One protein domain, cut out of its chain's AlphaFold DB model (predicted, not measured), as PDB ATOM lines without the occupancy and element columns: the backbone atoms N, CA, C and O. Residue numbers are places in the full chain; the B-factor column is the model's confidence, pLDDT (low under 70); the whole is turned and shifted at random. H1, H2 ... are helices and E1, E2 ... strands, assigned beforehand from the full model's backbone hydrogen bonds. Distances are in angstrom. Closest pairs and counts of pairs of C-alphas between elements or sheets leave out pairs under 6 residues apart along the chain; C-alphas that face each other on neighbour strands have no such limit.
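AT A GLANCE: This is residues 10 to 42 and 55 to 187 of the 197 residues of the protein "Integral membrane protein" of Candidatus Thiomargarita nelsonii (UniProt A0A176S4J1). Little regular structure: two separate two-stranded ribbons, antiparallel E1-E2 and parallel E3-E4, stand on opposite sides of a loose whole, joined by long loops, of which residues 55 to 90 come within 8 A of the mean of all C-alphas, with four short helices, no two touching. The 166 printed residues run H1 E1 E2 H2 H3 E3 H4 E4, class mixed, with 56 in named elements. The whole is loose, radius of gyration of the C-alphas 20.8 A, spanning 56 by 52 by 39 A.

HOW THE PARTS SIT: H1, residues 10 to 14, precedes E1, residues 22 to 29. E1 is antiparallel to E2, residues 91 to 101, at 154 degrees; N 24 and O 99 are 2.9 A apart, within hydrogen-bond range. E2 bends by 87 degrees at residue 94. H2, residues 106 to 113, and H3, residues 124 to 129, are apart. E3, residues 134 to 138, H4, residues 157 to 164, and E4, residues 182 to 186, form a strand-helix-strand unit, parallel neighbour strands with a helix between; N 185 and O 136 are 2.8 A apart. In the four helices every O i to N i+4 pair is within hydrogen-bond range.

IN THESE COORDINATES: H1 begins at C-alpha 10 (161.252, 170.525, 125.883); E4 ends at C-alpha 186 (135.100, 163.696, 146.723). E1 and E2 each measure 22.7 A from first to last C-alpha.

THE WHOLE: Residues 43 to 54 are cut out, a 25.4 A gap between C-alphas 42 and 55. The links E3 to H4 and H4 to E4 are long. Residues 38 to 42, 55 to 67, 120 to 121 and 187 have pLDDT under 70.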
ATOM      1  N   GLU A  10     160.492 169.312 126.200       92.69
ATOM      2  CA  GLU A  10     161.252 170.525 125.883       92.69
ATOM      3  C   GLU A  10     161.941 170.413 124.515       92.69
ATOM      4  O   GLU A  10     161.696 171.244 123.638       92.69
ATOM      5  N   GLY A  11     162.703 169.338 124.294       92.00
ATOM      6  CA  GLY A  11     163.398 169.064 123.035       92.00
ATOM      7  C   GLY A  11     162.466 168.894 121.847       92.00
ATOM      8  O   GLY A  11     162.733 169.416 120.765       92.00
ATOM      9  N   GLN A  12     161.349 168.193 122.036       93.44
ATOM     10  CA  GLN A  12     160.388 167.947 120.961       93.44
ATOM     11  C   GLN A  12     159.604 169.204 120.561       93.44
ATOM     12  O   GLN A  12     159.271 169.354 119.387       93.44
ATOM     13  N   VAL A  13     159.315 170.093 121.515       93.19
ATOM     14  CA  VAL A  13     158.517 171.307 121.280       93.19
ATOM     15  C   VAL A  13     159.385 172.487 120.852       93.19
ATOM     16  O   VAL A  13     159.042 173.190 119.905       93.19
ATOM     17  N   SER A  14     160.500 172.724 121.544       90.75
ATOM     18  CA  SER A  14     161.355 173.894 121.308       90.75
ATOM     19  C   SER A  14     162.498 173.628 120.324       90.75
ATOM     20  O   SER A  14     163.116 174.568 119.827       90.75
ATOM     21  N   GLY A  15     162.804 172.355 120.047       89.56
ATOM     22  CA  GLY A  15     163.997 171.949 119.302       89.56
ATOM     23  C   GLY A  15     165.289 172.021 120.121       89.56
ATOM     24  O   GLY A  15     166.360 171.744 119.579       89.56
ATOM     25  N   LYS A  16     165.201 172.382 121.406       88.69
ATOM     26  CA  LYS A  16     166.331 172.520 122.322       88.69
ATOM     27  C   LYS A  16     166.070 171.800 123.643       88.69
ATOM     28  O   LYS A  16     164.931 171.653 124.064       88.69
ATOM     29  N   GLU A  17     167.135 171.348 124.285       87.25
ATOM     30  CA  GLU A  17     167.105 170.714 125.606       87.25
ATOM     31  C   GLU A  17     168.094 171.482 126.490       87.25
ATOM     32  O   GLU A  17     169.221 171.035 126.681       87.25
ATOM     33  N   GLU A  18     167.707 172.699 126.889       85.56
ATOM     34  CA  GLU A  18     168.576 173.675 127.568       85.56
ATOM     35  C   GLU A  18     168.440 173.617 129.092       85.56
ATOM     36  O   GLU A  18     169.425 173.867 129.777       85.56
ATOM     37  N   PHE A  19     167.246 173.322 129.621       85.81
ATOM     38  CA  PHE A  19     166.972 173.490 131.055       85.81
ATOM     39  C   PHE A  19     166.717 172.178 131.799       85.81
ATOM     40  O   PHE A  19     167.146 172.019 132.943       85.81
ATOM     41  N   GLY A  20     165.958 171.251 131.205       88.12
ATOM     42  CA  GLY A  20     165.472 170.077 131.927       88.12
ATOM     43  C   GLY A  20     164.623 170.419 133.164       88.12
ATOM     44  O   GLY A  20     164.112 171.527 133.326       88.12
ATOM     45  N   GLY A  21     164.438 169.431 134.045       90.31
ATOM     46  CA  GLY A  21     163.753 169.614 135.327       90.31
ATOM     47  C   GLY A  21     162.303 170.112 135.239       90.31
ATOM     48  O   GLY A  21     161.578 169.838 134.279       90.31
ATOM     49  N   ILE A  22     161.868 170.799 136.300       91.62
ATOM     50  CA  ILE A  22     160.565 171.468 136.421       91.62
ATOM     51  C   ILE A  22     160.785 172.855 137.025       91.62
ATOM     52  O   ILE A  22     161.529 173.004 137.993       91.62
ATOM     53  N   GLN A  23     160.095 173.861 136.495       91.69
ATOM     54  CA  GLN A  23     160.050 175.201 137.079       91.69
ATOM     55  C   GLN A  23     158.669 175.445 137.678       91.69
ATOM     56  O   GLN A  23     157.652 175.220 137.019       91.69
ATOM     57  N   ILE A  24     158.639 175.910 138.923       92.69
ATOM     58  CA  ILE A  24     157.408 176.270 139.627       92.69
ATOM     59  C   ILE A  24     157.485 177.758 139.944       92.69
ATOM     60  O   ILE A  24     158.458 178.218 140.541       92.69
ATOM     61  N   ILE A  25     156.464 178.505 139.532       93.56
ATOM     62  CA  ILE A  25     156.327 179.931 139.823       93.56
ATOM     63  C   ILE A  25     155.065 180.120 140.656       93.56
ATOM     64  O   ILE A  25     154.010 179.580 140.319       93.56
ATOM     65  N   VAL A  26     155.190 180.872 141.744       91.44
ATOM     66  CA  VAL A  26     154.097 181.216 142.653       91.44
ATOM     67  C   VAL A  26     153.913 182.723 142.610       91.44
ATOM     68  O   VAL A  26     154.850 183.461 142.903       91.44
ATOM     69  N   PHE A  27     152.716 183.162 142.235       91.25
ATOM     70  CA  PHE A  27     152.345 184.571 142.171       91.25
ATOM     71  C   PHE A  27     151.509 184.937 143.390       91.25
ATOM     72  O   PHE A  27     150.537 184.244 143.704       91.25
ATOM     73  N   GLU A  28     151.864 186.039 144.042       90.00
ATOM     74  CA  GLU A  28     151.009 186.622 145.071       90.00
ATOM     75  C   GLU A  28     149.778 187.270 144.417       90.00
ATOM     76  O   GLU A  28     149.847 187.759 143.283       90.00
ATOM     77  N   PRO A  29     148.617 187.290 145.087       91.19
ATOM     78  CA  PRO A  29     147.494 188.066 144.601       91.19
ATOM     79  C   PRO A  29     147.772 189.570 144.726       91.19
ATOM     80  O   PRO A  29     148.425 190.029 145.663       91.19
ATOM     81  N   LYS A  30     147.197 190.372 143.824       91.06
ATOM     82  CA  LYS A  30     147.237 191.838 143.926       91.06
ATOM     83  C   LYS A  30     146.605 192.302 145.253       91.06
ATOM     84  O   LYS A  30     145.614 191.701 145.695       91.06
ATOM     85  N   PRO A  31     147.093 193.403 145.859       89.00
ATOM     86  CA  PRO A  31     146.559 193.918 147.118       89.00
ATOM     87  C   PRO A  31     145.033 194.083 147.102       89.00
ATOM     88  O   PRO A  31     144.450 194.561 146.126       89.00
ATOM     89  N   GLY A  32     144.377 193.670 148.188       86.44
ATOM     90  CA  GLY A  32     142.921 193.756 148.351       86.44
ATOM     91  C   GLY A  32     142.104 192.654 147.660       86.44
ATOM     92  O   GLY A  32     140.877 192.673 147.762       86.44
ATOM     93  N   ARG A  33     142.733 191.688 146.971       85.75
ATOM     94  CA  ARG A  33     142.031 190.536 146.365       85.75
ATOM     95  C   ARG A  33     141.755 189.396 147.344       85.75
ATOM     96  O   ARG A  33     140.731 188.730 147.220       85.75
ATOM     97  N   PHE A  34     142.649 189.190 148.304       85.12
ATOM     98  CA  PHE A  34     142.539 188.179 149.354       85.12
ATOM     99  C   PHE A  34     142.825 188.810 150.724       85.12
ATOM    100  O   PHE A  34     143.404 189.899 150.774       85.12
ATOM    101  N   PRO A  35     142.403 188.170 151.831       81.88
ATOM    102  CA  PRO A  35     142.791 188.604 153.169       81.88
ATOM    103  C   PRO A  35     144.318 188.649 153.306       81.88
ATOM    104  O   PRO A  35     144.993 187.718 152.880       81.88
ATOM    105  N   GLU A  36     144.849 189.713 153.913       74.56
ATOM    106  CA  GLU A  36     146.293 189.840 154.184       74.56
ATOM    107  C   GLU A  36     146.764 188.861 155.265       74.56
ATOM    108  O   GLU A  36     147.927 188.470 155.307       74.56
ATOM    109  N   GLU A  37     145.850 188.443 156.140       71.31
ATOM    110  CA  GLU A  37     146.135 187.390 157.100       71.31
ATOM    111  C   GLU A  37     146.087 186.027 156.396       71.31
ATOM    112  O   GLU A  37     145.053 185.681 155.807       71.31
ATOM    113  N   PRO A  38     147.154 185.210 156.489       66.00
ATOM    114  CA  PRO A  38     147.110 183.848 155.989       66.00
ATOM    115  C   PRO A  38     145.969 183.084 156.676       66.00
ATOM    116  O   PRO A  38     145.653 183.347 157.846       66.00
ATOM    117  N   PRO A  39     145.334 182.120 155.984       66.50
ATOM    118  CA  PRO A  39     144.297 181.310 156.599       66.50
ATOM    119  C   PRO A  39     144.847 180.691 157.884       66.50
ATOM    120  O   PRO A  39     145.943 180.131 157.891       66.50
ATOM    121  N   LYS A  40     144.089 180.796 158.982       65.12
ATOM    122  CA  LYS A  40     144.449 180.165 160.255       65.12
ATOM    123  C   LYS A  40     144.480 178.655 160.040       65.12
ATOM    124  O   LYS A  40     143.443 177.995 160.107       65.12
ATOM    125  N   ILE A  41     145.662 178.117 159.754       55.22
ATOM    126  CA  ILE A  41     145.890 176.681 159.668       55.22
ATOM    127  C   ILE A  41     145.566 176.151 161.060       55.22
ATOM    128  O   ILE A  41     146.253 176.469 162.033       55.22
ATOM    129  N   ALA A  42     144.468 175.402 161.190       49.00
ATOM    130  CA  ALA A  42     144.183 174.688 162.421       49.00
ATOM    131  C   ALA A  42     145.375 173.762 162.648       49.00
ATOM    132  O   ALA A  42     145.547 172.809 161.891       49.00
ATOM    133  N   VAL A  55     167.780 175.310 154.653       31.20
ATOM    134  CA  VAL A  55     167.903 174.862 153.282       31.20
ATOM    135  C   VAL A  55     169.329 175.248 152.947       31.20
ATOM    136  O   VAL A  55     169.601 176.360 152.504       31.20
ATOM    137  N   VAL A  56     170.262 174.353 153.261       29.38
ATOM    138  CA  VAL A  56     171.620 174.450 152.760       29.38
ATOM    139  C   VAL A  56     171.480 174.249 151.257       29.38
ATOM    140  O   VAL A  56     171.464 173.126 150.752       29.38
ATOM    141  N   CYS A  57     171.300 175.356 150.543       29.12
ATOM    142  CA  CYS A  57     171.649 175.453 149.142       29.12
ATOM    143  C   CYS A  57     173.157 175.220 149.100       29.12
ATOM    144  O   CYS A  57     173.941 176.147 149.276       29.12
ATOM    145  N   CYS A  58     173.564 173.955 148.999       30.55
ATOM    146  CA  CYS A  58     174.951 173.602 148.775       30.55
ATOM    147  C   CYS A  58     175.362 174.223 147.437       30.55
ATOM    148  O   CYS A  58     175.054 173.678 146.379       30.55
ATOM    149  N   GLU A  59     176.039 175.365 147.487       32.41
ATOM    150  CA  GLU A  59     176.830 175.874 146.374       32.41
ATOM    151  C   GLU A  59     178.040 174.947 146.230       32.41
ATOM    152  O   GLU A  59     179.061 175.102 146.898       32.41
ATOM    153  N   PHE A  60     177.887 173.910 145.410       37.00
ATOM    154  CA  PHE A  60     179.000 173.100 144.935       37.00
ATOM    155  C   PHE A  60     179.181 173.381 143.447       37.00
ATOM    156  O   PHE A  60     178.454 172.855 142.607       37.00
ATOM    157  N   GLU A  61     180.162 174.226 143.135       36.31
ATOM    158  CA  GLU A  61     180.730 174.330 141.795       36.31
ATOM    159  C   GLU A  61     181.715 173.170 141.589       36.31
ATOM    160  O   GLU A  61     182.928 173.322 141.706       36.31
ATOM    161  N   GLU A  62     181.189 171.983 141.298       38.25
ATOM    162  CA  GLU A  62     181.952 170.959 140.585       38.25
ATOM    163  C   GLU A  62     181.226 170.652 139.272       38.25
ATOM    164  O   GLU A  62     180.009 170.463 139.247       38.25
ATOM    165  N   GLU A  63     181.967 170.622 138.159       38.59
ATOM    166  CA  GLU A  63     181.457 170.143 136.872       38.59
ATOM    167  C   GLU A  63     181.150 168.644 136.986       38.59
ATOM    168  O   GLU A  63     181.974 167.772 136.697       38.59
ATOM    169  N   PHE A  64     179.939 168.324 137.432       43.00
ATOM    170  CA  PHE A  64     179.461 166.955 137.446       43.00
ATOM    171  C   PHE A  64     179.103 166.539 136.018       43.00
ATOM    172  O   PHE A  64     178.131 167.011 135.437       43.00
ATOM    173  N   GLY A  65     179.843 165.572 135.469       44.31
ATOM    174  CA  GLY A  65     179.551 164.921 134.182       44.31
ATOM    175  C   GLY A  65     178.261 164.081 134.154       44.31
ATOM    176  O   GLY A  65     178.132 163.178 133.325       44.31
ATOM    177  N   GLY A  66     177.320 164.323 135.068       52.88
ATOM    178  CA  GLY A  66     175.984 163.750 135.028       52.88
ATOM    179  C   GLY A  66     175.108 164.583 134.104       52.88
ATOM    180  O   GLY A  66     174.851 165.747 134.383       52.88
ATOM    181  N   SER A  67     174.637 163.997 133.002       65.44
ATOM    182  CA  SER A  67     173.698 164.682 132.116       65.44
ATOM    183  C   SER A  67     172.442 165.070 132.893       65.44
ATOM    184  O   SER A  67     171.772 164.199 133.461       65.44
ATOM    185  N   GLU A  68     172.118 166.362 132.887       80.12
ATOM    186  CA  GLU A  68     170.839 166.877 133.364       80.12
ATOM    187  C   GLU A  68     169.682 166.070 132.758       80.12
ATOM    188  O   GLU A  68     169.794 165.459 131.684       80.12
ATOM    189  N   MET A  69     168.556 166.021 133.466       89.50
ATOM    190  CA  MET A  69     167.398 165.255 133.024       89.50
ATOM    191  C   MET A  69     166.158 166.126 132.884       89.50
ATOM    192  O   MET A  69     165.844 166.940 133.748       89.50
ATOM    193  N   GLY A  70     165.397 165.871 131.822       90.62
ATOM    194  CA  GLY A  70     164.084 166.456 131.572       90.62
ATOM    195  C   GLY A  70     162.951 165.432 131.607       90.62
ATOM    196  O   GLY A  70     163.161 164.212 131.691       90.62
ATOM    197  N   LEU A  71     161.724 165.932 131.509       92.06
ATOM    198  CA  LEU A  71     160.512 165.120 131.404       92.06
ATOM    199  C   LEU A  71     160.242 164.733 129.948       92.06
ATOM    200  O   LEU A  71     160.350 165.558 129.045       92.06
ATOM    201  N   ALA A  72     159.862 163.477 129.722       91.25
ATOM    202  CA  ALA A  72     159.429 162.965 128.424       91.25
ATOM    203  C   ALA A  72     158.014 162.392 128.546       91.25
ATOM    204  O   ALA A  72     157.633 161.919 129.618       91.25
ATOM    205  N   ALA A  73     157.246 162.414 127.456       90.38
ATOM    206  CA  ALA A  73     155.918 161.811 127.437       90.38
ATOM    207  C   ALA A  73     156.035 160.281 127.536       90.38
ATOM    208  O   ALA A  73     156.655 159.645 126.688       90.38
ATOM    209  N   GLY A  74     155.452 159.672 128.564       85.94
ATOM    210  CA  GLY A  74     155.528 158.230 128.795       85.94
ATOM    211  C   GLY A  74     154.335 157.722 129.595       85.94
ATOM    212  O   GLY A  74     153.700 158.483 130.325       85.94
ATOM    213  N   GLY A  75     154.024 156.434 129.436       81.56
ATOM    214  CA  GLY A  75     152.847 155.815 130.042       81.56
ATOM    215  C   GLY A  75     151.516 156.405 129.556       81.56
ATOM    216  O   GLY A  75     151.451 157.185 128.605       81.56
ATOM    217  N   LYS A  76     150.424 156.004 130.212       77.88
ATOM    218  CA  LYS A  76     149.106 156.635 130.071       77.88
ATOM    219  C   LYS A  76     148.711 157.208 131.422       77.88
ATOM    220  O   LYS A  76     148.653 156.476 132.405       77.88
ATOM    221  N   MET A  77     148.426 158.503 131.457       79.25
ATOM    222  CA  MET A  77     147.968 159.205 132.650       79.25
ATOM    223  C   MET A  77     146.649 159.908 132.345       79.25
ATOM    224  O   MET A  77     146.472 160.463 131.262       79.25
ATOM    225  N   LYS A  78     145.731 159.890 133.312       79.19
ATOM    226  CA  LYS A  78     144.548 160.750 133.325       79.19
ATOM    227  C   LYS A  78     144.834 161.904 134.283       79.19
ATOM    228  O   LYS A  78     144.993 161.680 135.478       79.19
ATOM    229  N   GLN A  79     144.913 163.115 133.751       84.19
ATOM    230  CA  GLN A  79     145.117 164.352 134.502       84.19
ATOM    231  C   GLN A  79     144.050 165.358 134.066       84.19
ATOM    232  O   GLN A  79     143.631 165.333 132.913       84.19
ATOM    233  N   LYS A  80     143.623 166.222 134.987       86.38
ATOM    234  CA  LYS A  80     142.756 167.372 134.711       86.38
ATOM    235  C   LYS A  80     143.421 168.634 135.234       86.38
ATOM    236  O   LYS A  80     144.009 168.612 136.319       86.38
ATOM    237  N   ILE A  81     143.319 169.716 134.479       88.50
ATOM    238  CA  ILE A  81     143.778 171.044 134.879       88.50
ATOM    239  C   ILE A  81     142.534 171.916 134.959       88.50
ATOM    240  O   ILE A  81     141.878 172.177 133.958       88.50
ATOM    241  N   TYR A  82     142.180 172.360 136.162       89.00
ATOM    242  CA  TYR A  82     141.005 173.210 136.317       89.00
ATOM    243  C   TYR A  82     141.333 174.655 135.937       89.00
ATOM    244  O   TYR A  82     142.390 175.151 136.336       89.00
ATOM    245  N   PRO A  83     140.420 175.356 135.242       88.06
ATOM    246  CA  PRO A  83     140.578 176.780 135.010       88.06
ATOM    247  C   PRO A  83     140.580 177.527 136.346       88.06
ATOM    248  O   PRO A  83     139.803 177.217 137.258       88.06
ATOM    249  N   ASP A  84     141.452 178.526 136.445       88.94
ATOM    250  CA  ASP A  84     141.454 179.434 137.580       88.94
ATOM    251  C   ASP A  84     140.133 180.219 137.631       88.94
ATOM    252  O   ASP A  84     139.672 180.779 136.636       88.94
ATOM    253  N   LYS A  85     139.516 180.249 138.813       88.31
ATOM    254  CA  LYS A  85     138.240 180.933 139.050       88.31
ATOM    255  C   LYS A  85     138.406 182.437 139.248       88.31
ATOM    256  O   LYS A  85     137.426 183.162 139.093       88.31
ATOM    257  N   TYR A  86     139.595 182.887 139.642       89.12
ATOM    258  CA  TYR A  86     139.865 184.288 139.969       89.12
ATOM    259  C   TYR A  86     140.371 185.088 138.764       89.12
ATOM    260  O   TYR A  86     140.189 186.306 138.714       89.12
ATOM    261  N   GLY A  87     140.949 184.402 137.777       89.31
ATOM    262  CA  GLY A  87     141.438 184.988 136.536       89.31
ATOM    263  C   GLY A  87     142.787 185.685 136.706       89.31
ATOM    264  O   GLY A  87     143.168 186.093 137.802       89.31
ATOM    265  N   VAL A  88     143.493 185.868 135.584       89.69
ATOM    266  CA  VAL A  88     144.860 186.423 135.555       89.69
ATOM    267  C   VAL A  88     144.975 187.781 136.258       89.69
ATOM    268  O   VAL A  88     145.938 188.037 136.966       89.69
ATOM    269  N   GLU A  89     143.931 188.610 136.179       91.38
ATOM    270  CA  GLU A  89     143.895 189.945 136.785       91.38
ATOM    271  C   GLU A  89     143.989 189.965 138.310       91.38
ATOM    272  O   GLU A  89     144.199 191.033 138.899       91.38
ATOM    273  N   THR A  90     143.794 188.814 138.948       93.56
ATOM    274  CA  THR A  90     143.917 188.657 140.394       93.56
ATOM    275  C   THR A  90     145.370 188.524 140.837       93.56
ATOM    276  O   THR A  90     145.680 188.939 141.951       93.56
ATOM    277  N   TRP A  91     146.255 188.013 139.986       93.38
ATOM    278  CA  TRP A  91     147.637 187.677 140.334       93.38
ATOM    279  C   TRP A  91     148.598 188.814 139.964       93.38
ATOM    280  O   TRP A  91     148.411 189.491 138.950       93.38
ATOM    281  N   ASP A  92     149.600 189.068 140.803       92.94
ATOM    282  CA  ASP A  92     150.646 190.060 140.548       92.94
ATOM    283  C   ASP A  92     151.841 189.415 139.839       92.94
ATOM    284  O   ASP A  92     152.670 188.746 140.449       92.94
ATOM    285  N   GLU A  93     151.950 189.646 138.531       91.06
ATOM    286  CA  GLU A  93     153.031 189.102 137.703       91.06
ATOM    287  C   GLU A  93     154.418 189.689 138.025       91.06
ATOM    288  O   GLU A  93     155.427 189.120 137.604       91.06
ATOM    289  N   ASN A  94     154.496 190.796 138.775       91.50
ATOM    290  CA  ASN A  94     155.770 191.437 139.126       91.50
ATOM    291  C   ASN A  94     156.369 190.909 140.435       91.50
ATOM    292  O   ASN A  94     157.574 191.049 140.649       91.50
ATOM    293  N   HIS A  95     155.551 190.306 141.301       88.25
ATOM    294  CA  HIS A  95     155.972 189.785 142.599       88.25
ATOM    295  C   HIS A  95     155.690 188.283 142.669       88.25
ATOM    296  O   HIS A  95     154.584 187.845 142.982       88.25
ATOM    297  N   PHE A  96     156.717 187.487 142.368       92.12
ATOM    298  CA  PHE A  96     156.620 186.032 142.359       92.12
ATOM    299  C   PHE A  96     157.818 185.358 143.025       92.12
ATOM    300  O   PHE A  96     158.949 185.846 142.975       92.12
ATOM    301  N   GLY A  97     157.569 184.182 143.596       92.56
ATOM    302  CA  GLY A  97     158.601 183.219 143.962       92.56
ATOM    303  C   GLY A  97     158.812 182.219 142.828       92.56
ATOM    304  O   GLY A  97     157.850 181.783 142.196       92.56
ATOM    305  N   ARG A  98     160.061 181.834 142.557       93.75
ATOM    306  CA  ARG A  98     160.384 180.785 141.581       93.75
ATOM    307  C   ARG A  98     161.269 179.722 142.209       93.75
ATOM    308  O   ARG A  98     162.266 180.047 142.845       93.75
ATOM    309  N   VAL A  99     160.920 178.461 141.976       94.75
ATOM    310  CA  VAL A  99     161.688 177.292 142.407       94.75
ATOM    311  C   VAL A  99     162.028 176.433 141.194       94.75
ATOM    312  O   VAL A  99     161.170 176.165 140.348       94.75
ATOM    313  N   TYR A 100     163.282 175.992 141.136       91.50
ATOM    314  CA  TYR A 100     163.786 175.048 140.145       91.50
ATOM    315  C   TYR A 100     163.903 173.668 140.785       91.50
ATOM    316  O   TYR A 100     164.525 173.502 141.832       91.50
ATOM    317  N   VAL A 101     163.287 172.673 140.158       90.56
ATOM    318  CA  VAL A 101     163.355 171.277 140.582       90.56
ATOM    319  C   VAL A 101     164.185 170.519 139.559       90.56
ATOM    320  O   VAL A 101     163.722 170.229 138.454       90.56
ATOM    321  N   HIS A 102     165.414 170.186 139.937       89.00
ATOM    322  CA  HIS A 102     166.300 169.377 139.111       89.00
ATOM    323  C   HIS A 102     166.001 167.891 139.310       89.00
ATOM    324  O   HIS A 102     165.802 167.415 140.430       89.00
ATOM    325  N   ILE A 103     165.962 167.150 138.205       88.94
ATOM    326  CA  ILE A 103     165.739 165.706 138.211       88.94
ATOM    327  C   ILE A 103     167.091 165.031 138.022       88.94
ATOM    328  O   ILE A 103     167.813 165.334 137.075       88.94
ATOM    329  N   VAL A 104     167.414 164.088 138.903       86.62
ATOM    330  CA  VAL A 104     168.668 163.335 138.865       86.62
ATOM    331  C   VAL A 104     168.393 161.835 138.891       86.62
ATOM    332  O   VAL A 104     167.415 161.378 139.483       86.62
ATOM    333  N   ASN A 105     169.247 161.051 138.230       86.69
ATOM    334  CA  ASN A 105     169.191 159.592 138.321       86.69
ATOM    335  C   ASN A 105     169.804 159.084 139.643       86.69
ATOM    336  O   ASN A 105     170.405 159.840 140.402       86.69
ATOM    337  N   SER A 106     169.675 157.782 139.914       85.31
ATOM    338  CA  SER A 106     170.174 157.154 141.147       85.31
ATOM    339  C   SER A 106     171.681 157.306 141.368       85.31
ATOM    340  O   SER A 106     172.116 157.402 142.511       85.31
ATOM    341  N   MET A 107     172.473 157.318 140.294       84.88
ATOM    342  CA  MET A 107     173.930 157.442 140.368       84.88
ATOM    343  C   MET A 107     174.326 158.859 140.788       84.88
ATOM    344  O   MET A 107     175.111 159.033 141.714       84.88
ATOM    345  N   MET A 108     173.710 159.863 140.168       84.25
ATOM    346  CA  MET A 108     173.905 161.268 140.508       84.25
ATOM    347  C   MET A 108     173.344 161.594 141.902       84.25
ATOM    348  O   MET A 108     173.958 162.339 142.655       84.25
ATOM    349  N   TYR A 109     172.219 160.988 142.298       87.25
ATOM    350  CA  TYR A 109     171.698 161.091 143.665       87.25
ATOM    351  C   TYR A 109     172.730 160.643 144.708       87.25
ATOM    352  O   TYR A 109     172.935 161.338 145.704       87.25
ATOM    353  N   GLU A 110     173.392 159.502 144.486       89.00
ATOM    354  CA  GLU A 110     174.428 159.005 145.397       89.00
ATOM    355  C   GLU A 110     175.647 159.929 145.432       89.00
ATOM    356  O   GLU A 110     176.178 160.175 146.512       89.00
ATOM    357  N   GLN A 111     176.033 160.505 144.294       87.25
ATOM    358  CA  GLN A 111     177.122 161.483 144.219       87.25
ATOM    359  C   GLN A 111     176.800 162.781 144.974       87.25
ATOM    360  O   GLN A 111     177.620 163.237 145.764       87.25
ATOM    361  N   ILE A 112     175.602 163.342 144.784       87.56
ATOM    362  CA  ILE A 112     175.182 164.602 145.419       87.56
ATOM    363  C   ILE A 112     174.978 164.422 146.927       87.56
ATOM    364  O   ILE A 112     175.359 165.274 147.724       87.56
ATOM    365  N   THR A 113     174.331 163.328 147.336       88.19
ATOM    366  CA  THR A 113     173.889 163.155 148.731       88.19
ATOM    367  C   THR A 113     174.832 162.306 149.581       88.19
ATOM    368  O   THR A 113     174.658 162.242 150.800       88.19
ATOM    369  N   GLY A 114     175.775 161.592 148.958       91.62
ATOM    370  CA  GLY A 114     176.607 160.573 149.604       91.62
ATOM    371  C   GLY A 114     175.834 159.325 150.058       91.62
ATOM    372  O   GLY A 114     176.383 158.485 150.775       91.62
ATOM    373  N   LYS A 115     174.550 159.197 149.700       89.44
ATOM    374  CA  LYS A 115     173.671 158.101 150.128       89.44
ATOM    375  C   LYS A 115     173.253 157.258 148.934       89.44
ATOM    376  O   LYS A 115     172.827 157.782 147.912       89.44
ATOM    377  N   LYS A 116     173.269 155.934 149.093       89.00
ATOM    378  CA  LYS A 116     172.718 155.030 148.079       89.00
ATOM    379  C   LYS A 116     171.239 155.315 147.859       89.00
ATOM    380  O   LYS A 116     170.480 155.428 148.824       89.00
ATOM    381  N   ALA A 117     170.838 155.388 146.591       84.44
ATOM    382  CA  ALA A 117     169.432 155.494 146.238       84.44
ATOM    383  C   ALA A 117     168.661 154.309 146.854       84.44
ATOM    384  O   ALA A 117     169.124 153.165 146.763       84.44
ATOM    385  N   PRO A 118     167.507 154.554 147.500       81.62
ATOM    386  CA  PRO A 118     166.699 153.472 148.039       81.62
ATOM    387  C   PRO A 118     166.273 152.539 146.903       81.62
ATOM    388  O   PRO A 118     165.972 152.985 145.795       81.62
ATOM    389  N   SER A 119     166.231 151.234 147.169       78.62
ATOM    390  CA  SER A 119     165.688 150.272 146.210       78.62
ATOM    391  C   SER A 119     164.247 150.644 145.874       78.62
ATOM    392  O   SER A 119     163.459 150.867 146.797       78.62
ATOM    393  N   THR A 120     163.896 150.687 144.584       67.88
ATOM    394  CA  THR A 120     162.541 151.014 144.120       67.88
ATOM    395  C   THR A 120     161.522 150.133 144.844       67.88
ATOM    396  O   THR A 120     161.525 148.918 144.633       67.88
ATOM    397  N   PRO A 121     160.679 150.694 145.728       63.44
ATOM    398  CA  PRO A 121     160.069 149.869 146.760       63.44
ATOM    399  C   PRO A 121     158.921 148.998 146.240       63.44
ATOM    400  O   PRO A 121     158.706 147.919 146.782       63.44
ATOM    401  N   VAL A 122     158.180 149.418 145.204       81.44
ATOM    402  CA  VAL A 122     156.975 148.708 144.732       81.44
ATOM    403  C   VAL A 122     156.685 149.028 143.255       81.44
ATOM    404  O   VAL A 122     156.743 150.187 142.853       81.44
ATOM    405  N   THR A 123     156.329 148.021 142.446       84.50
ATOM    406  CA  THR A 123     155.776 148.218 141.084       84.50
ATOM    407  C   THR A 123     154.254 148.388 141.129       84.50
ATOM    408  O   THR A 123     153.611 147.871 142.042       84.50
ATOM    409  N   ALA A 124     153.634 149.022 140.127       85.12
ATOM    410  CA  ALA A 124     152.167 149.147 140.060       85.12
ATOM    411  C   ALA A 124     151.444 147.783 140.113       85.12
ATOM    412  O   ALA A 124     150.404 147.639 140.765       85.12
ATOM    413  N   LYS A 125     152.031 146.751 139.490       87.69
ATOM    414  CA  LYS A 125     151.542 145.368 139.540       87.69
ATOM    415  C   LYS A 125     151.594 144.810 140.959       87.69
ATOM    416  O   LYS A 125     150.596 144.289 141.446       87.69
ATOM    417  N   THR A 126     152.733 144.957 141.633       89.31
ATOM    418  CA  THR A 126     152.910 144.534 143.027       89.31
ATOM    419  C   THR A 126     151.931 145.268 143.947       89.31
ATOM    420  O   THR A 126     151.258 144.628 144.748       89.31
ATOM    421  N   TYR A 127     151.774 146.585 143.785       89.38
ATOM    422  CA  TYR A 127     150.831 147.399 144.559       89.38
ATOM    423  C   TYR A 127     149.391 146.878 144.444       89.38
ATOM    424  O   TYR A 127     148.707 146.681 145.449       89.38
ATOM    425  N   THR A 128     148.965 146.575 143.216       89.75
ATOM    426  CA  THR A 128     147.618 146.061 142.929       89.75
ATOM    427  C   THR A 128     147.420 144.645 143.465       89.75
ATOM    428  O   THR A 128     146.385 144.366 144.066       89.75
ATOM    429  N   GLN A 129     148.421 143.769 143.323       90.00
ATOM    430  CA  GLN A 129     148.391 142.400 143.854       90.00
ATOM    431  C   GLN A 129     148.242 142.351 145.379       90.00
ATOM    432  O   GLN A 129     147.575 141.459 145.895       90.00
ATOM    433  N   TYR A 130     148.826 143.312 146.099       91.00
ATOM    434  CA  TYR A 130     148.691 143.412 147.555       91.00
ATOM    435  C   TYR A 130     147.351 144.003 148.019       91.00
ATOM    436  O   TYR A 130     147.144 144.168 149.220       91.00
ATOM    437  N   GLY A 131     146.425 144.312 147.107       89.69
ATOM    438  CA  GLY A 131     145.107 144.819 147.489       89.69
ATOM    439  C   GLY A 131     145.110 146.284 147.931       89.69
ATOM    440  O   GLY A 131     144.135 146.737 148.529       89.69
ATOM    441  N   PHE A 132     146.187 147.037 147.676       90.00
ATOM    442  CA  PHE A 132     146.258 148.440 148.082       90.00
ATOM    443  C   PHE A 132     145.295 149.319 147.268       90.00
ATOM    444  O   PHE A 132     144.978 148.994 146.119       90.00
ATOM    445  N   PRO A 133     144.796 150.423 147.859       91.81
ATOM    446  CA  PRO A 133     143.781 151.239 147.218       91.81
ATOM    447  C   PRO A 133     144.361 152.098 146.097       91.81
ATOM    448  O   PRO A 133     145.313 152.850 146.299       91.81
ATOM    449  N   TRP A 134     143.707 152.056 144.947       90.00
ATOM    450  CA  TRP A 134     143.824 153.082 143.922       90.00
ATOM    451  C   TRP A 134     142.837 154.206 144.218       90.00
ATOM    452  O   TRP A 134     141.856 154.011 144.935       90.00
ATOM    453  N   PHE A 135     143.082 155.396 143.682       87.75
ATOM    454  CA  PHE A 135     142.231 156.555 143.929       87.75
ATOM    455  C   PHE A 135     141.763 157.157 142.614       87.75
ATOM    456  O   PHE A 135     142.551 157.319 141.687       87.75
ATOM    457  N   ASP A 136     140.484 157.511 142.566       84.88
ATOM    458  CA  ASP A 136     139.888 158.256 141.459       84.88
ATOM    459  C   ASP A 136     139.184 159.492 142.014       84.88
ATOM    460  O   ASP A 136     138.591 159.453 143.097       84.88
ATOM    461  N   LEU A 137     139.269 160.609 141.302       84.19
ATOM    462  CA  LEU A 137     138.735 161.883 141.765       84.19
ATOM    463  C   LEU A 137     137.350 162.109 141.158       84.19
ATOM    464  O   LEU A 137     137.191 162.161 139.944       84.19
ATOM    465  N   TYR A 138     136.331 162.261 142.006       80.88
ATOM    466  CA  TYR A 138     134.960 162.498 141.561       80.88
ATOM    467  C   TYR A 138     134.727 163.984 141.260       80.88
ATOM    468  O   TYR A 138     134.261 164.753 142.106       80.88
ATOM    469  N   ASP A 139     135.088 164.388 140.047       82.62
ATOM    470  CA  ASP A 139     135.147 165.783 139.600       82.62
ATOM    471  C   ASP A 139     134.557 165.996 138.191       82.62
ATOM    472  O   ASP A 139     134.882 166.968 137.515       82.62
ATOM    473  N   GLU A 140     133.690 165.089 137.733       80.19
ATOM    474  CA  GLU A 140     133.073 165.100 136.391       80.19
ATOM    475  C   GLU A 140     132.353 166.419 136.053       80.19
ATOM    476  O   GLU A 140     132.230 166.781 134.891       80.19
ATOM    477  N   HIS A 141     131.908 167.151 137.076       79.50
ATOM    478  CA  HIS A 141     131.214 168.434 136.970       79.50
ATOM    479  C   HIS A 141     132.155 169.647 136.879       79.50
ATOM    480  O   HIS A 141     131.681 170.769 136.693       79.50
ATOM    481  N   LYS A 142     133.467 169.468 137.068       80.81
ATOM    482  CA  LYS A 142     134.449 170.546 136.912       80.81
ATOM    483  C   LYS A 142     134.929 170.609 135.464       80.81
ATOM    484  O   LYS A 142     135.197 169.576 134.858       80.81
ATOM    485  N   GLY A 143     135.058 171.827 134.938       80.25
ATOM    486  CA  GLY A 143     135.662 172.058 133.624       80.25
ATOM    487  C   GLY A 143     137.145 171.690 133.614       80.25
ATOM    488  O   GLY A 143     137.799 171.775 134.648       80.25
ATOM    489  N   ASP A 144     137.657 171.301 132.454       88.81
ATOM    490  CA  ASP A 144     139.070 171.006 132.199       88.81
ATOM    491  C   ASP A 144     139.591 172.002 131.159       88.81
ATOM    492  O   ASP A 144     138.825 172.456 130.302       88.81
ATOM    493  N   VAL A 145     140.862 172.375 131.247       89.38
ATOM    494  CA  VAL A 145     141.494 173.226 130.233       89.38
ATOM    495  C   VAL A 145     141.622 172.433 128.931       89.38
ATOM    496  O   VAL A 145     141.952 171.248 128.940       89.38
ATOM    497  N   GLU A 146     141.351 173.083 127.797       88.06
ATOM    498  CA  GLU A 146     141.440 172.439 126.486       88.06
ATOM    499  C   GLU A 146     142.852 171.915 126.195       88.06
ATOM    500  O   GLU A 146     143.868 172.511 126.572       88.06
ATOM    501  N   GLN A 147     142.920 170.789 125.486       86.12
ATOM    502  CA  GLN A 147     144.191 170.177 125.125       86.12
ATOM    503  C   GLN A 147     145.007 171.110 124.220       86.12
ATOM    504  O   GLN A 147     144.532 171.598 123.198       86.12
ATOM    505  N   SER A 148     146.283 171.299 124.559       89.38
ATOM    506  CA  SER A 148     147.204 172.067 123.722       89.38
ATOM    507  C   SER A 148     147.502 171.346 122.403       89.38
ATOM    508  O   SER A 148     147.979 170.208 122.399       89.38
ATOM    509  N   ASN A 149     147.320 172.056 121.284       90.75
ATOM    510  CA  ASN A 149     147.709 171.596 119.943       90.75
ATOM    511  C   ASN A 149     149.213 171.318 119.813       90.75
ATOM    512  O   ASN A 149     149.625 170.540 118.960       90.75
ATOM    513  N   ILE A 150     150.039 171.973 120.632       92.50
ATOM    514  CA  ILE A 150     151.493 171.785 120.624       92.50
ATOM    515  C   ILE A 150     151.841 170.472 121.331       92.50
ATOM    516  O   ILE A 150     152.616 169.667 120.822       92.50
ATOM    517  N   LEU A 151     151.228 170.224 122.493       89.31
ATOM    518  CA  LEU A 151     151.506 169.026 123.289       89.31
ATOM    519  C   LEU A 151     150.908 167.754 122.678       89.31
ATOM    520  O   LEU A 151     151.424 166.668 122.927       89.31
ATOM    521  N   SER A 152     149.865 167.863 121.850       88.88
ATOM    522  CA  SER A 152     149.285 166.710 121.145       88.88
ATOM    523  C   SER A 152     150.213 166.110 120.079       88.88
ATOM    524  O   SER A 152     149.999 164.974 119.661       88.88
ATOM    525  N   GLN A 153     151.249 166.840 119.655       91.00
ATOM    526  CA  GLN A 153     152.234 166.383 118.666       91.00
ATOM    527  C   GLN A 153     153.456 165.696 119.295       91.00
ATOM    528  O   GLN A 153     154.311 165.172 118.575       91.00
ATOM    529  N   VAL A 154     153.556 165.703 120.627       93.00
ATOM    530  CA  VAL A 154     154.680 165.116 121.360       93.00
ATOM    531  C   VAL A 154     154.622 163.595 121.263       93.00
ATOM    532  O   VAL A 154     153.607 162.968 121.559       93.00
ATOM    533  N   LYS A 155     155.746 162.995 120.880       92.81
ATOM    534  CA  LYS A 155     155.932 161.548 120.793       92.81
ATOM    535  C   LYS A 155     156.287 160.979 122.151       92.81
ATOM    536  O   LYS A 155     157.102 161.539 122.894       92.81
ATOM    537  N   SER A 156     155.713 159.822 122.437       92.06
ATOM    538  CA  SER A 156     156.027 159.048 123.627       92.06
ATOM    539  C   SER A 156     157.441 158.462 123.575       92.06
ATOM    540  O   SER A 156     157.998 158.224 122.500       92.06
ATOM    541  N   VAL A 157     158.008 158.155 124.745       91.38
ATOM    542  CA  VAL A 157     159.301 157.460 124.876       91.38
ATOM    543  C   VAL A 157     159.305 156.166 124.060       91.38
ATOM    544  O   VAL A 157     160.238 155.939 123.300       91.38
ATOM    545  N   LYS A 158     158.222 155.382 124.108       89.50
ATOM    546  CA  LYS A 158     158.084 154.135 123.342       89.50
ATOM    547  C   LYS A 158     158.152 154.348 121.826       89.50
ATOM    548  O   LYS A 158     158.786 153.573 121.115       89.50
ATOM    549  N   GLU A 159     157.508 155.390 121.304       91.25
ATOM    550  CA  GLU A 159     157.590 155.731 119.877       91.25
ATOM    551  C   GLU A 159     158.994 156.199 119.485       91.25
ATOM    552  O   GLU A 159     159.485 155.869 118.402       91.25
ATOM    553  N   MET A 160     159.650 156.945 120.372       91.38
ATOM    554  CA  MET A 160     161.018 157.418 120.176       91.38
ATOM    555  C   MET A 160     162.034 156.270 120.210       91.38
ATOM    556  O   MET A 160     162.910 156.223 119.344       91.38
ATOM    557  N   ASP A 161     161.875 155.312 121.123       90.62
ATOM    558  CA  ASP A 161     162.687 154.094 121.200       90.62
ATOM    559  C   ASP A 161     162.551 153.260 119.927       90.62
ATOM    560  O   ASP A 161     163.562 152.930 119.302       90.62
ATOM    561  N   ASN A 162     161.318 153.030 119.461       89.50
ATOM    562  CA  ASN A 162     161.057 152.333 118.198       89.50
ATOM    563  C   ASN A 162     161.729 153.030 117.006       89.50
ATOM    564  O   ASN A 162     162.286 152.368 116.131       89.50
ATOM    565  N   LYS A 163     161.698 154.368 116.964       90.44
ATOM    566  CA  LYS A 163     162.328 155.149 115.890       90.44
ATOM    567  C   LYS A 163     163.854 155.046 115.917       90.44
ATOM    568  O   LYS A 163     164.480 155.059 114.859       90.44
ATOM    569  N   LYS A 164     164.453 155.000 117.106       89.50
ATOM    570  CA  LYS A 164     165.911 154.973 117.290       89.50
ATOM    571  C   LYS A 164     166.496 153.560 117.377       89.50
ATOM    572  O   LYS A 164     167.713 153.422 117.377       89.50
ATOM    573  N   GLY A 165     165.650 152.530 117.421       86.75
ATOM    574  CA  GLY A 165     166.064 151.133 117.537       86.75
ATOM    575  C   GLY A 165     166.521 150.743 118.944       86.75
ATOM    576  O   GLY A 165     167.281 149.788 119.088       86.75
ATOM    577  N   PHE A 166     166.089 151.473 119.977       85.75
ATOM    578  CA  PHE A 166     166.380 151.115 121.363       85.75
ATOM    579  C   PHE A 166     165.371 150.094 121.887       85.75
ATOM    580  O   PHE A 166     164.191 150.119 121.544       85.75
ATOM    581  N   ALA A 167     165.852 149.186 122.736       81.12
ATOM    582  CA  ALA A 167     164.985 148.285 123.476       81.12
ATOM    583  C   ALA A 167     164.320 149.038 124.646       81.12
ATOM    584  O   ALA A 167     164.983 149.866 125.280       81.12
ATOM    585  N   PRO A 168     163.049 148.736 124.965       78.50
ATOM    586  CA  PRO A 168     162.361 149.352 126.091       78.50
ATOM    587  C   PRO A 168     163.084 149.028 127.404       78.50
ATOM    588  O   PRO A 168     163.410 147.873 127.680       78.50
ATOM    589  N   GLN A 169     163.331 150.060 128.212       75.56
ATOM    590  CA  GLN A 169     164.017 149.930 129.505       75.56
ATOM    591  C   GLN A 169     163.058 149.678 130.676       75.56
ATOM    592  O   GLN A 169     163.494 149.247 131.743       75.56
ATOM    593  N   GLN A 170     161.768 149.968 130.499       75.38
ATOM    594  CA  GLN A 170     160.741 149.872 131.535       75.38
ATOM    595  C   GLN A 170     159.597 148.955 131.093       75.38
ATOM    596  O   GLN A 170     159.332 148.784 129.901       75.38
ATOM    597  N   ASP A 171     158.940 148.336 132.074       75.94
ATOM    598  CA  ASP A 171     157.709 147.582 131.858       75.94
ATOM    599  C   ASP A 171     156.521 148.550 131.800       75.94
ATOM    600  O   ASP A 171     156.016 148.997 132.829       75.94
ATOM    601  N   ASP A 172     156.085 148.857 130.580       73.56
ATOM    602  CA  ASP A 172     154.926 149.712 130.301       73.56
ATOM    603  C   ASP A 172     153.612 148.911 130.201       73.56
ATOM    604  O   ASP A 172     152.631 149.385 129.609       73.56
ATOM    605  N   SER A 173     153.576 147.664 130.688       80.81
ATOM    606  CA  SER A 173     152.344 146.876 130.672       80.81
ATOM    607  C   SER A 173     151.266 147.516 131.551       80.81
ATOM    608  O   SER A 173     151.512 148.004 132.654       80.81
ATOM    609  N   GLY A 174     150.037 147.538 131.031       81.81
ATOM    610  CA  GLY A 174     148.882 147.992 131.796       81.81
ATOM    611  C   GLY A 174     148.620 147.067 132.982       81.81
ATOM    612  O   GLY A 174     148.830 145.855 132.897       81.81
ATOM    613  N   VAL A 175     148.137 147.640 134.082       85.62
ATOM    614  CA  VAL A 175     147.686 146.886 135.252       85.62
ATOM    615  C   VAL A 175     146.167 146.969 135.308       85.62
ATOM    616  O   VAL A 175     145.612 148.064 135.351       85.62
ATOM    617  N   GLU A 176     145.504 145.815 135.300       86.31
ATOM    618  CA  GLU A 176     144.063 145.720 135.533       86.31
ATOM    619  C   GLU A 176     143.779 145.956 137.018       86.31
ATOM    620  O   GLU A 176     144.352 145.286 137.882       86.31
ATOM    621  N   ILE A 177     142.907 146.917 137.314       87.31
ATOM    622  CA  ILE A 177     142.557 147.324 138.676       87.31
ATOM    623  C   ILE A 177     141.083 146.984 138.897       87.31
ATOM    624  O   ILE A 177     140.232 147.416 138.125       87.31
ATOM    625  N   SER A 178     140.775 146.219 139.949       87.62
ATOM    626  CA  SER A 178     139.385 145.943 140.331       87.62
ATOM    627  C   SER A 178     138.704 147.213 140.844       87.62
ATOM    628  O   SER A 178     139.294 147.943 141.644       87.62
ATOM    629  N   ASP A 179     137.442 147.438 140.469       87.19
ATOM    630  CA  ASP A 179     136.632 148.564 140.960       87.19
ATOM    631  C   ASP A 179     136.559 148.610 142.497       87.19
ATOM    632  O   ASP A 179     136.504 149.687 143.090       87.19
ATOM    633  N   GLU A 180     136.629 147.453 143.166       89.38
ATOM    634  CA  GLU A 180     136.639 147.346 144.633       89.38
ATOM    635  C   GLU A 180     137.891 147.974 145.269       89.38
ATOM    636  O   GLU A 180     137.858 148.416 146.420       89.38
ATOM    637  N   GLN A 181     138.996 148.042 144.522       89.50
ATOM    638  CA  GLN A 181     140.245 148.664 144.962       89.50
ATOM    639  C   GLN A 181     140.266 150.173 144.694       89.50
ATOM    640  O   GLN A 181     141.148 150.861 145.211       89.50
ATOM    641  N   VAL A 182     139.318 150.709 143.918       89.94
ATOM    642  CA  VAL A 182     139.282 152.126 143.546       89.94
ATOM    643  C   VAL A 182     138.458 152.929 144.554       89.94
ATOM    644  O   VAL A 182     137.227 152.901 144.588       89.94
ATOM    645  N   LYS A 183     139.143 153.729 145.368       89.69
ATOM    646  CA  LYS A 183     138.528 154.682 146.292       89.69
ATOM    647  C   LYS A 183     138.224 155.999 145.582       89.69
ATOM    648  O   LYS A 183     139.126 156.765 145.249       89.69
ATOM    649  N   LYS A 184     136.934 156.305 145.423       86.31
ATOM    650  CA  LYS A 184     136.485 157.591 144.872       86.31
ATOM    651  C   LYS A 184     136.607 158.715 145.902       86.31
ATOM    652  O   LYS A 184     135.897 158.736 146.910       86.31
ATOM    653  N   LEU A 185     137.485 159.674 145.631       84.31
ATOM    654  CA  LEU A 185     137.687 160.872 146.435       84.31
ATOM    655  C   LEU A 185     136.706 161.965 146.002       84.31
ATOM    656  O   LEU A 185     136.613 162.307 144.827       84.31
ATOM    657  N   LYS A 186     135.979 162.543 146.962       79.62
ATOM    658  CA  LYS A 186     135.100 163.696 146.723       79.62
ATOM    659  C   LYS A 186     135.830 164.977 147.103       79.62
ATOM    660  O   LYS A 186     136.252 165.123 148.251       79.62
ATOM    661  N   LEU A 187     135.926 165.917 146.168       68.00
ATOM    662  CA  LEU A 187     136.423 167.263 146.444       68.00
ATOM    663  C   LEU A 187     135.413 167.987 147.339       68.00
ATOM    664  O   LEU A 187     134.329 168.355 146.890       68.00
TER     665      LEU A 187